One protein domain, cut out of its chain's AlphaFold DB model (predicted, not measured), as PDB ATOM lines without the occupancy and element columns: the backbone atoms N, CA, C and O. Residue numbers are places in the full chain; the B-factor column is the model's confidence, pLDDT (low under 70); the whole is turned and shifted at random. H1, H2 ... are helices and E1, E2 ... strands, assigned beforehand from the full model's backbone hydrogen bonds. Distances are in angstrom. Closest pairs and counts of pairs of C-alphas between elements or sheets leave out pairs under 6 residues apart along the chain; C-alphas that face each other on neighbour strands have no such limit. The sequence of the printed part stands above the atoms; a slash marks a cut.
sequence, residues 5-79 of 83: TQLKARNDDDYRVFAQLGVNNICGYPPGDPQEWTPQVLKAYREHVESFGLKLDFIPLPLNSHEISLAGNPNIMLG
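Overview. This is residues 5 to 79 of the 83 residues of the protein "Mannonate dehydratase" of Chloroflexi bacterium (UniProt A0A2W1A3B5). A small body of H1, H2 and a two-strand parallel sheet, E1 and E2, sends out a long arm, residues 59 to 73, with little H3 at its far end. The printed part has 75 residues, with three named helices and two named strands in the order H1, E1, H2, E2, H3: mixed, with under half of the residues in named elements. It is loose, radius of gyration of the C-alphas 14.3 A, spanning 43 by 25 by 19 A.

Along the chain. H1, residues 12 to 20, begins with C-alpha 12 at (-8.755, -2.415, 16.979) and measures 12.7 A. E1 is residues 25 to 27; H2, residues 39 to 50, 16.3 A; E2, residues 55 to 58. H3, residues 74 to 77, ends with C-alpha 77 at (-27.304, 13.405, -3.683).

Arrangement. E1, H2, E2 form a strand-helix-strand unit, parallel neighbour strands with a helix between, crossover right-handed; N 26 and O 55 are 2.9 A apart. H1 and H2 are close but not clearly touching, closest C-alphas Tyr 15 and Val 49, 7.2 A. Every O i to N i+4 pair is within hydrogen-bond range in H1 and H2; H3 is too short for one.

Size, cuts and confidence. Links E1 to H2 and E2 to H3 are long. The printed part has no cut; no printed residue is under 70 in pLDDT.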
ATOM      1  N   THR A   5      -8.861  -3.109   1.823       95.44
ATOM      2  CA  THR A   5     -10.188  -3.606   2.208       95.44
ATOM      3  C   THR A   5     -11.184  -2.473   2.420       95.44
ATOM      4  O   THR A   5     -10.826  -1.385   2.869       95.44
ATOM      5  N   GLN A   6     -12.451  -2.754   2.116       94.38
ATOM      6  CA  GLN A   6     -13.584  -1.895   2.463       94.38
ATOM      7  C   GLN A   6     -14.354  -2.427   3.679       94.38
ATOM      8  O   GLN A   6     -15.434  -1.946   3.992       94.38
ATOM      9  N   LEU A   7     -13.841  -3.456   4.356       94.38
ATOM     10  CA  LEU A   7     -14.502  -4.016   5.524       94.38
ATOM     11  C   LEU A   7     -14.404  -3.041   6.701       94.38
ATOM     12  O   LEU A   7     -13.309  -2.653   7.108       94.38
ATOM     13  N   LYS A   8     -15.552  -2.692   7.289       94.62
ATOM     14  CA  LYS A   8     -15.595  -1.923   8.532       94.62
ATOM     15  C   LYS A   8     -14.983  -2.737   9.672       94.62
ATOM     16  O   LYS A   8     -15.506  -3.796  10.018       94.62
ATOM     17  N   ALA A   9     -13.919  -2.210  10.273       96.19
ATOM     18  CA  ALA A   9     -13.354  -2.764  11.496       96.19
ATOM     19  C   ALA A   9     -14.377  -2.699  12.636       96.19
ATOM     20  O   ALA A   9     -15.049  -1.682  12.840       96.19
ATOM     21  N   ARG A  10     -14.500  -3.798  13.377       95.94
ATOM     22  CA  ARG A  10     -15.391  -3.920  14.537       95.94
ATOM     23  C   ARG A  10     -14.745  -3.341  15.790       95.94
ATOM     24  O   ARG A  10     -15.442  -2.799  16.640       95.94
ATOM     25  N   ASN A  11     -13.426  -3.478  15.890       96.81
ATOM     26  CA  ASN A  11     -12.566  -2.955  16.944       96.81
ATOM     27  C   ASN A  11     -11.106  -2.929  16.444       96.81
ATOM     28  O   ASN A  11     -10.829  -3.283  15.296       96.81
ATOM     29  N   ASP A  12     -10.177  -2.546  17.316       97.88
ATOM     30  CA  ASP A  12      -8.755  -2.415  16.979       97.88
ATOM     31  C   ASP A  12      -8.060  -3.734  16.605       97.88
ATOM     32  O   ASP A  12      -7.029  -3.710  15.932       97.88
ATOM     33  N   ASP A  13      -8.600  -4.892  17.000       98.38
ATOM     34  CA  ASP A  13      -8.008  -6.180  16.626       98.38
ATOM     35  C   ASP A  13      -8.110  -6.421  15.122       98.38
ATOM     36  O   ASP A  13      -7.169  -6.944  14.526       98.38
ATOM     37  N   ASP A  14      -9.188  -5.957  14.485       98.00
ATOM     38  CA  ASP A  14      -9.317  -6.031  13.030       98.00
ATOM     39  C   ASP A  14      -8.196  -5.236  12.339       98.00
ATOM     40  O   ASP A  14      -7.616  -5.726  11.372       98.00
ATOM     41  N   TYR A  15      -7.806  -4.065  12.863       98.00
ATOM     42  CA  TYR A  15      -6.687  -3.292  12.306       98.00
ATOM     43  C   TYR A  15      -5.353  -4.035  12.415       98.00
ATOM     44  O   TYR A  15      -4.582  -4.067  11.452       98.00
ATOM     45  N   ARG A  16      -5.098  -4.692  13.554       98.25
ATOM     46  CA  ARG A  16      -3.897  -5.524  13.740       98.25
ATOM     47  C   ARG A  16      -3.886  -6.711  12.777       98.25
ATOM     48  O   ARG A  16      -2.857  -6.984  12.163       98.25
ATOM     49  N   VAL A  17      -5.025  -7.384  12.613       97.94
ATOM     50  CA  VAL A  17      -5.176  -8.517  11.688       97.94
ATOM     51  C   VAL A  17      -4.958  -8.075  10.242       97.94
ATOM     52  O   VAL A  17      -4.235  -8.742   9.506       97.94
ATOM     53  N   PHE A  18      -5.518  -6.936   9.825       97.56
ATOM     54  CA  PHE A  18      -5.308  -6.407   8.474       97.56
ATOM     55  C   PHE A  18      -3.824  -6.176   8.185       97.56
ATOM     56  O   PHE A  18      -3.325  -6.654   7.164       97.56
ATOM     57  N   ALA A  19      -3.105  -5.532   9.108       96.62
ATOM     58  CA  ALA A  19      -1.669  -5.300   8.973       96.62
ATOM     59  C   ALA A  19      -0.872  -6.619   8.899       96.62
ATOM     60  O   ALA A  19      -0.011  -6.775   8.034       96.62
ATOM     61  N   GLN A  20      -1.194  -7.607   9.745       97.19
ATOM     62  CA  GLN A  20      -0.540  -8.927   9.739       97.19
ATOM     63  C   GLN A  20      -0.742  -9.699   8.430       97.19
ATOM     64  O   GLN A  20       0.151 -10.425   7.998       97.19
ATOM     65  N   LEU A  21      -1.900  -9.533   7.786       96.50
ATOM     66  CA  LEU A  21      -2.219 -10.150   6.496       96.50
ATOM     67  C   LEU A  21      -1.683  -9.348   5.294       96.50
ATOM     68  O   LEU A  21      -1.910  -9.738   4.148       96.50
ATOM     69  N   GLY A  22      -0.990  -8.227   5.525       95.81
ATOM     70  CA  GLY A  22      -0.464  -7.350   4.475       95.81
ATOM     71  C   GLY A  22      -1.520  -6.465   3.798       95.81
ATOM     72  O   GLY A  22      -1.253  -5.872   2.748       95.81
ATOM     73  N   VAL A  23      -2.718  -6.350   4.379       96.50
ATOM     74  CA  VAL A  23      -3.800  -5.469   3.919       96.50
ATOM     75  C   VAL A  23      -3.582  -4.072   4.502       96.50
ATOM     76  O   VAL A  23      -4.252  -3.643   5.435       96.50
ATOM     77  N   ASN A  24      -2.608  -3.351   3.949       95.88
ATOM     78  CA  ASN A  24      -2.115  -2.107   4.553       95.88
ATOM     79  C   ASN A  24      -2.914  -0.849   4.169       95.88
ATOM     80  O   ASN A  24      -2.585   0.230   4.643       95.88
ATOM     81  N   ASN A  25      -3.916  -0.943   3.291       97.56
ATOM     82  CA  ASN A  25      -4.733   0.202   2.869       97.56
ATOM     83  C   ASN A  25      -6.208  -0.082   3.179       97.56
ATOM     84  O   ASN A  25      -6.700  -1.162   2.847       97.56
ATOM     85  N   ILE A  26      -6.930   0.856   3.795       97.19
ATOM     86  CA  ILE A  26      -8.325   0.624   4.203       97.19
ATOM     87  C   ILE A  26      -9.276   1.754   3.791       97.19
ATOM     88  O   ILE A  26      -8.889   2.927   3.755       97.19
ATOM     89  N   CYS A  27     -10.550   1.403   3.580       96.31
ATOM     90  CA  CYS A  27     -11.651   2.326   3.856       96.31
ATOM     91  C   CYS A  27     -11.826   2.446   5.371       96.31
ATOM     92  O   CYS A  27     -11.964   1.438   6.066       96.31
ATOM     93  N   GLY A  28     -11.887   3.670   5.876       95.31
ATOM     94  CA  GLY A  28     -12.221   3.936   7.267       95.31
ATOM     95  C   GLY A  28     -13.697   4.245   7.469       95.31
ATOM     96  O   GLY A  28     -14.402   4.635   6.547       95.31
ATOM     97  N   TYR A  29     -14.144   4.107   8.710       95.00
ATOM     98  CA  TYR A  29     -15.498   4.386   9.171       95.00
ATOM     99  C   TYR A  29     -15.393   5.168  10.485       95.00
ATOM    100  O   TYR A  29     -15.388   4.540  11.549       95.00
ATOM    101  N   PRO A  30     -15.244   6.507  10.431       95.19
ATOM    102  CA  PRO A  30     -15.161   7.316  11.638       95.19
ATOM    103  C   PRO A  30     -16.388   7.085  12.535       95.19
ATOM    104  O   PRO A  30     -17.489   6.856  12.024       95.19
ATOM    105  N   PRO A  31     -16.218   7.097  13.866       91.19
ATOM    106  CA  PRO A  31     -17.324   6.891  14.790       91.19
ATOM    107  C   PRO A  31     -18.269   8.103  14.824       91.19
ATOM    108  O   PRO A  31     -17.914   9.204  14.400       91.19
ATOM    109  N   GLY A  32     -19.454   7.899  15.401       91.38
ATOM    110  CA  GLY A  32     -20.424   8.965  15.660       91.38
ATOM    111  C   GLY A  32     -21.283   9.357  14.459       91.38
ATOM    112  O   GLY A  32     -21.248   8.714  13.408       91.38
ATOM    113  N   ASP A  33     -22.088  10.401  14.660       91.31
ATOM    114  CA  ASP A  33     -22.918  10.997  13.616       91.31
ATOM    115  C   ASP A  33     -22.034  11.811  12.647       91.31
ATOM    116  O   ASP A  33     -21.275  12.675  13.096       91.31
ATOM    117  N   PRO A  34     -22.116  11.568  11.329       91.06
ATOM    118  CA  PRO A  34     -21.412  12.351  10.319       91.06
ATOM    119  C   PRO A  34     -21.684  13.862  10.344       91.06
ATOM    120  O   PRO A  34     -20.830  14.618   9.886       91.06
ATOM    121  N   GLN A  35     -22.827  14.319  10.870       88.38
ATOM    122  CA  GLN A  35     -23.111  15.755  11.027       88.38
ATOM    123  C   GLN A  35     -22.224  16.424  12.086       88.38
ATOM    124  O   GLN A  35     -21.941  17.614  11.992       88.38
ATOM    125  N   GLU A  36     -21.723  15.645  13.045       92.44
ATOM    126  CA  GLU A  36     -20.836  16.106  14.120       92.44
ATOM    127  C   GLU A  36     -19.349  15.967  13.748       92.44
ATOM    128  O   GLU A  36     -18.451  16.234  14.556       92.44
ATOM    129  N   TRP A  37     -19.043  15.517  12.526       93.56
ATOM    130  CA  TRP A  37     -17.664  15.386  12.078       93.56
ATOM    131  C   TRP A  37     -17.016  16.753  11.887       93.56
ATOM    132  O   TRP A  37     -17.324  17.516  10.975       93.56
ATOM    133  N   THR A  38     -16.015  17.014  12.718       95.31
ATOM    134  CA  THR A  38     -15.106  18.149  12.575       95.31
ATOM    135  C   THR A  38     -13.768  17.690  11.985       95.31
ATOM    136  O   THR A  38     -13.425  16.502  12.064       95.31
ATOM    137  N   PRO A  39     -12.942  18.606  11.443       96.56
ATOM    138  CA  PRO A  39     -11.580  18.276  11.025       96.56
ATOM    139  C   PRO A  39     -10.761  17.588  12.126       96.56
ATOM    140  O   PRO A  39      -9.951  16.711  11.837       96.56
ATOM    141  N   GLN A  40     -10.991  17.951  13.391       97.44
ATOM    142  CA  GLN A  40     -10.337  17.364  14.555       97.44
ATOM    143  C   GLN A  40     -10.758  15.905  14.765       97.44
ATOM    144  O   GLN A  40      -9.888  15.057  14.947       97.44
ATOM    145  N   VAL A  41     -12.058  15.596  14.677       96.12
ATOM    146  CA  VAL A  41     -12.579  14.218  14.780       96.12
ATOM    147  C   VAL A  41     -11.991  13.334  13.681       96.12
ATOM    148  O   VAL A  41     -11.476  12.250  13.954       96.12
ATOM    149  N   LEU A  42     -12.003  13.817  12.437       96.50
ATOM    150  CA  LEU A  42     -11.485  13.062  11.295       96.50
ATOM    151  C   LEU A  42      -9.966  12.869  11.368       96.50
ATOM    152  O   LEU A  42      -9.456  11.810  10.993       96.50
ATOM    153  N   LYS A  43      -9.238  13.872  11.869       97.69
ATOM    154  CA  LYS A  43      -7.793  13.781  12.088       97.69
ATOM    155  C   LYS A  43      -7.459  12.763  13.176       97.69
ATOM    156  O   LYS A  43      -6.639  11.887  12.925       97.69
ATOM    157  N   ALA A  44      -8.133  12.827  14.324       97.94
ATOM    158  CA  ALA A  44      -7.942  11.873  15.414       97.94
ATOM    159  C   ALA A  44      -8.253  10.435  14.966       97.94
ATOM    160  O   ALA A  44      -7.507   9.510  15.278       97.94
ATOM    161  N   TYR A  45      -9.309  10.249  14.168       97.81
ATOM    162  CA  TYR A  45      -9.633   8.952  13.582       97.81
ATOM    163  C   TYR A  45      -8.518   8.426  12.665       97.81
ATOM    164  O   TYR A  45      -8.127   7.265  12.775       97.81
ATOM    165  N   ARG A  46      -7.978   9.278  11.781       98.19
ATOM    166  CA  ARG A  46      -6.845   8.906  10.924       98.19
ATOM    167  C   ARG A  46      -5.635   8.498  11.758       98.19
ATOM    168  O   ARG A  46      -5.086   7.431  11.520       98.19
ATOM    169  N   GLU A  47      -5.239   9.328  12.720       98.56
ATOM    170  CA  GLU A  47      -4.077   9.075  13.579       98.56
ATOM    171  C   GLU A  47      -4.217   7.752  14.343       98.56
ATOM    172  O   GLU A  47      -3.266   6.974  14.399       98.56
ATOM    173  N   HIS A  48      -5.416   7.454  14.853       98.38
ATOM    174  CA  HIS A  48      -5.718   6.184  15.516       98.38
ATOM    175  C   HIS A  48      -5.504   4.985  14.589       98.38
ATOM    176  O   HIS A  48      -4.739   4.084  14.917       98.38
ATOM    177  N   VAL A  49      -6.129   4.979  13.411       98.19
ATOM    178  CA  VAL A  49      -6.028   3.861  12.456       98.19
ATOM    179  C   VAL A  49      -4.604   3.693  11.920       98.19
ATOM    180  O   VAL A  49      -4.108   2.571  11.807       98.19
ATOM    181  N   GLU A  50      -3.927   4.791  11.589       98.38
ATOM    182  CA  GLU A  50      -2.572   4.747  11.032       98.38
ATOM    183  C   GLU A  50      -1.523   4.346  12.085       98.38
ATOM    184  O   GLU A  50      -0.472   3.812  11.724       98.38
ATOM    185  N   SER A  51      -1.829   4.469  13.386       98.44
ATOM    186  CA  SER A  51      -0.968   3.961  14.469       98.44
ATOM    187  C   SER A  51      -0.748   2.440  14.426       98.44
ATOM    188  O   SER A  51       0.244   1.946  14.963       98.44
ATOM    189  N   PHE A  52      -1.613   1.694  13.728       98.12
ATOM    190  CA  PHE A  52      -1.486   0.247  13.510       98.12
ATOM    191  C   PHE A  52      -0.601  -0.125  12.306       98.12
ATOM    192  O   PHE A  52      -0.494  -1.302  11.967       98.12
ATOM    193  N   GLY A  53       0.022   0.852  11.637       96.81
ATOM    194  CA  GLY A  53       0.799   0.626  10.411       96.81
ATOM    195  C   GLY A  53      -0.058   0.497   9.146       96.81
ATOM    196  O   GLY A  53       0.420   0.020   8.117       96.81
ATOM    197  N   LEU A  54      -1.323   0.917   9.221       97.88
ATOM    198  CA  LEU A  54      -2.244   0.991   8.091       97.88
ATOM    199  C   LEU A  54      -2.194   2.374   7.433       97.88
ATOM    200  O   LEU A  54      -1.691   3.340   8.000       97.88
ATOM    201  N   LYS A  55      -2.777   2.475   6.241       97.94
ATOM    202  CA  LYS A  55      -3.059   3.727   5.548       97.94
ATOM    203  C   LYS A  55      -4.564   3.895   5.363       97.94
ATOM    204  O   LYS A  55      -5.220   3.025   4.782       97.94
ATOM    205  N   LEU A  56      -5.098   5.029   5.811       97.75
ATOM    206  CA  LEU A  56      -6.482   5.402   5.548       97.75
ATOM    207  C   LEU A  56      -6.577   6.052   4.161       97.75
ATOM    208  O   LEU A  56      -6.146   7.192   3.978       97.75
ATOM    209  N   ASP A  57      -7.142   5.344   3.185       96.44
ATOM    210  CA  ASP A  57      -7.234   5.858   1.812       96.44
ATOM    211  C   ASP A  57      -8.510   6.686   1.583       96.44
ATOM    212  O   ASP A  57      -8.473   7.699   0.884       96.44
ATOM    213  N   PHE A  58      -9.638   6.288   2.180       93.94
ATOM    214  CA  PHE A  58     -10.927   6.971   2.015       93.94
ATOM    215  C   PHE A  58     -11.882   6.676   3.177       93.94
ATOM    216  O   PHE A  58     -11.762   5.656   3.852       93.94
ATOM    217  N   ILE A  59     -12.854   7.562   3.384       94.62
ATOM    218  CA  ILE A  59     -14.025   7.343   4.245       94.62
ATOM    219  C   ILE A  59     -15.284   7.421   3.368       94.62
ATOM    220  O   ILE A  59     -15.310   8.234   2.439       94.62
ATOM    221  N   PRO A  60     -16.310   6.585   3.595       89.31
ATOM    222  CA  PRO A  60     -17.536   6.653   2.819       89.31
ATOM    223  C   PRO A  60     -18.296   7.937   3.154       89.31
ATOM    224  O   PRO A  60     -18.340   8.369   4.308       89.31
ATOM    225  N   LEU A  61     -18.939   8.521   2.144       88.38
ATOM    226  CA  LEU A  61     -19.926   9.567   2.381       88.38
ATOM    227  C   LEU A  61     -21.119   8.978   3.153       88.38
ATOM    228  O   LEU A  61     -21.475   7.819   2.920       88.38
ATOM    229  N   PRO A  62     -21.765   9.759   4.033       86.94
ATOM    230  CA  PRO A  62     -22.905   9.308   4.825       86.94
ATOM    231  C   PRO A  62     -24.187   9.255   3.983       86.94
ATOM    232  O   PRO A  62     -25.131  10.019   4.175       86.94
ATOM    233  N   LEU A  63     -24.205   8.372   2.989       87.69
ATOM    234  CA  LEU A  63     -25.310   8.200   2.057       87.69
ATOM    235  C   LEU A  63     -26.011   6.880   2.355       87.69
ATOM    236  O   LEU A  63     -25.426   5.805   2.233       87.69
ATOM    237  N   ASN A  64     -27.280   6.967   2.741       80.88
ATOM    238  CA  ASN A  64     -28.105   5.786   2.951       80.88
ATOM    239  C   ASN A  64     -28.601   5.251   1.603       80.88
ATOM    240  O   ASN A  64     -28.951   6.024   0.710       80.88
ATOM    241  N   SER A  65     -28.680   3.925   1.469       84.88
ATOM    242  CA  SER A  65     -29.294   3.282   0.303       84.88
ATOM    243  C   SER A  65     -30.819   3.304   0.447       84.88
ATOM    244  O   SER A  65     -31.445   2.324   0.842       84.88
ATOM    245  N   HIS A  66     -31.406   4.469   0.187       86.38
ATOM    246  CA  HIS A  66     -32.848   4.700   0.202       86.38
ATOM    247  C   HIS A  66     -33.300   5.414  -1.071       86.38
ATOM    248  O   HIS A  66     -32.489   5.922  -1.847       86.38
ATOM    249  N   GLU A  67     -34.613   5.420  -1.287       90.56
ATOM    250  CA  GLU A  67     -35.239   6.204  -2.348       90.56
ATOM    251  C   GLU A  67     -34.889   7.696  -2.186       90.56
ATOM    252  O   GLU A  67     -34.719   8.195  -1.071       90.56
ATOM    253  N   ILE A  68     -34.707   8.395  -3.310       87.00
ATOM    254  CA  ILE A  68     -34.052   9.709  -3.344       87.00
ATOM    255  C   ILE A  68     -34.819  10.792  -2.573       87.00
ATOM    256  O   ILE A  68     -34.186  11.696  -2.028       87.00
ATOM    257  N   SER A  69     -36.148  10.691  -2.459       86.69
ATOM    258  CA  SER A  69     -36.960  11.616  -1.656       86.69
ATOM    259  C   SER A  69     -36.719  11.495  -0.144       86.69
ATOM    260  O   SER A  69     -36.995  12.434   0.598       86.69
ATOM    261  N   LEU A  70     -36.135  10.378   0.304       88.06
ATOM    262  CA  LEU A  70     -35.780  10.093   1.698       88.06
ATOM    263  C   LEU A  70     -34.271  10.245   1.968       88.06
ATOM    264  O   LEU A  70     -33.760   9.762   2.983       88.06
ATOM    265  N   ALA A  71     -33.526  10.882   1.060       86.19
ATOM    266  CA  ALA A  71     -32.091  11.077   1.218       86.19
ATOM    267  C   ALA A  71     -31.777  11.973   2.431       86.19
ATOM    268  O   ALA A  71     -32.123  13.150   2.448       86.19
ATOM    269  N   GLY A  72     -31.041  11.436   3.410       84.12
ATOM    270  CA  GLY A  72     -30.618  12.193   4.600       84.12
ATOM    271  C   GLY A  72     -29.623  13.325   4.308       84.12
ATOM    272  O   GLY A  72     -29.482  14.236   5.112       84.12
ATOM    273  N   ASN A  73     -28.963  13.288   3.145       86.06
ATOM    274  CA  ASN A  73     -28.024  14.311   2.681       86.06
ATOM    275  C   ASN A  73     -28.371  14.738   1.238       86.06
ATOM    276  O   ASN A  73     -27.663  14.374   0.292       86.06
ATOM    277  N   PRO A  74     -29.477  15.481   1.034       84.88
ATOM    278  CA  PRO A  74     -30.022  15.749  -0.295       84.88
ATOM    279  C   PRO A  74     -29.123  16.665  -1.128       84.88
ATOM    280  O   PRO A  74     -29.060  16.492  -2.337       84.88
ATOM    281  N   ASN A  75     -28.385  17.597  -0.518       87.12
ATOM    282  CA  ASN A  75     -27.492  18.485  -1.271       87.12
ATOM    283  C   ASN A  75     -26.347  17.710  -1.943       87.12
ATOM    284  O   ASN A  75     -26.013  18.000  -3.089       87.12
ATOM    285  N   ILE A  76     -25.830  16.662  -1.285       84.44
ATOM    286  CA  ILE A  76     -24.838  15.746  -1.870       84.44
ATOM    287  C   ILE A  76     -25.480  14.919  -2.991       84.44
ATOM    288  O   ILE A  76     -24.950  14.864  -4.096       84.44
ATOM    289  N   MET A  77     -26.636  14.301  -2.726       85.75
ATOM    290  CA  MET A  77     -27.304  13.405  -3.683       85.75
ATOM    291  C   MET A  77     -27.838  14.121  -4.929       85.75
ATOM    292  O   MET A  77     -27.847  13.542  -6.012       85.75
ATOM    293  N   LEU A  78     -28.298  15.362  -4.780       86.31
ATOM    294  CA  LEU A  78     -28.898  16.166  -5.847       86.31
ATOM    295  C   LEU A  78     -27.893  17.121  -6.508       86.31
ATOM    296  O   LEU A  78     -28.276  17.849  -7.420       86.31
ATOM    297  N   GLY A  79     -26.637  17.147  -6.047       85.19
ATOM    298  CA  GLY A  79     -25.597  18.023  -6.590       85.19
ATOM    299  C   GLY A  79     -25.916  19.513  -6.446       85.19
ATOM    300  O   GLY A  79     -25.591  20.299  -7.334       85.19
TER     301      GLY A  79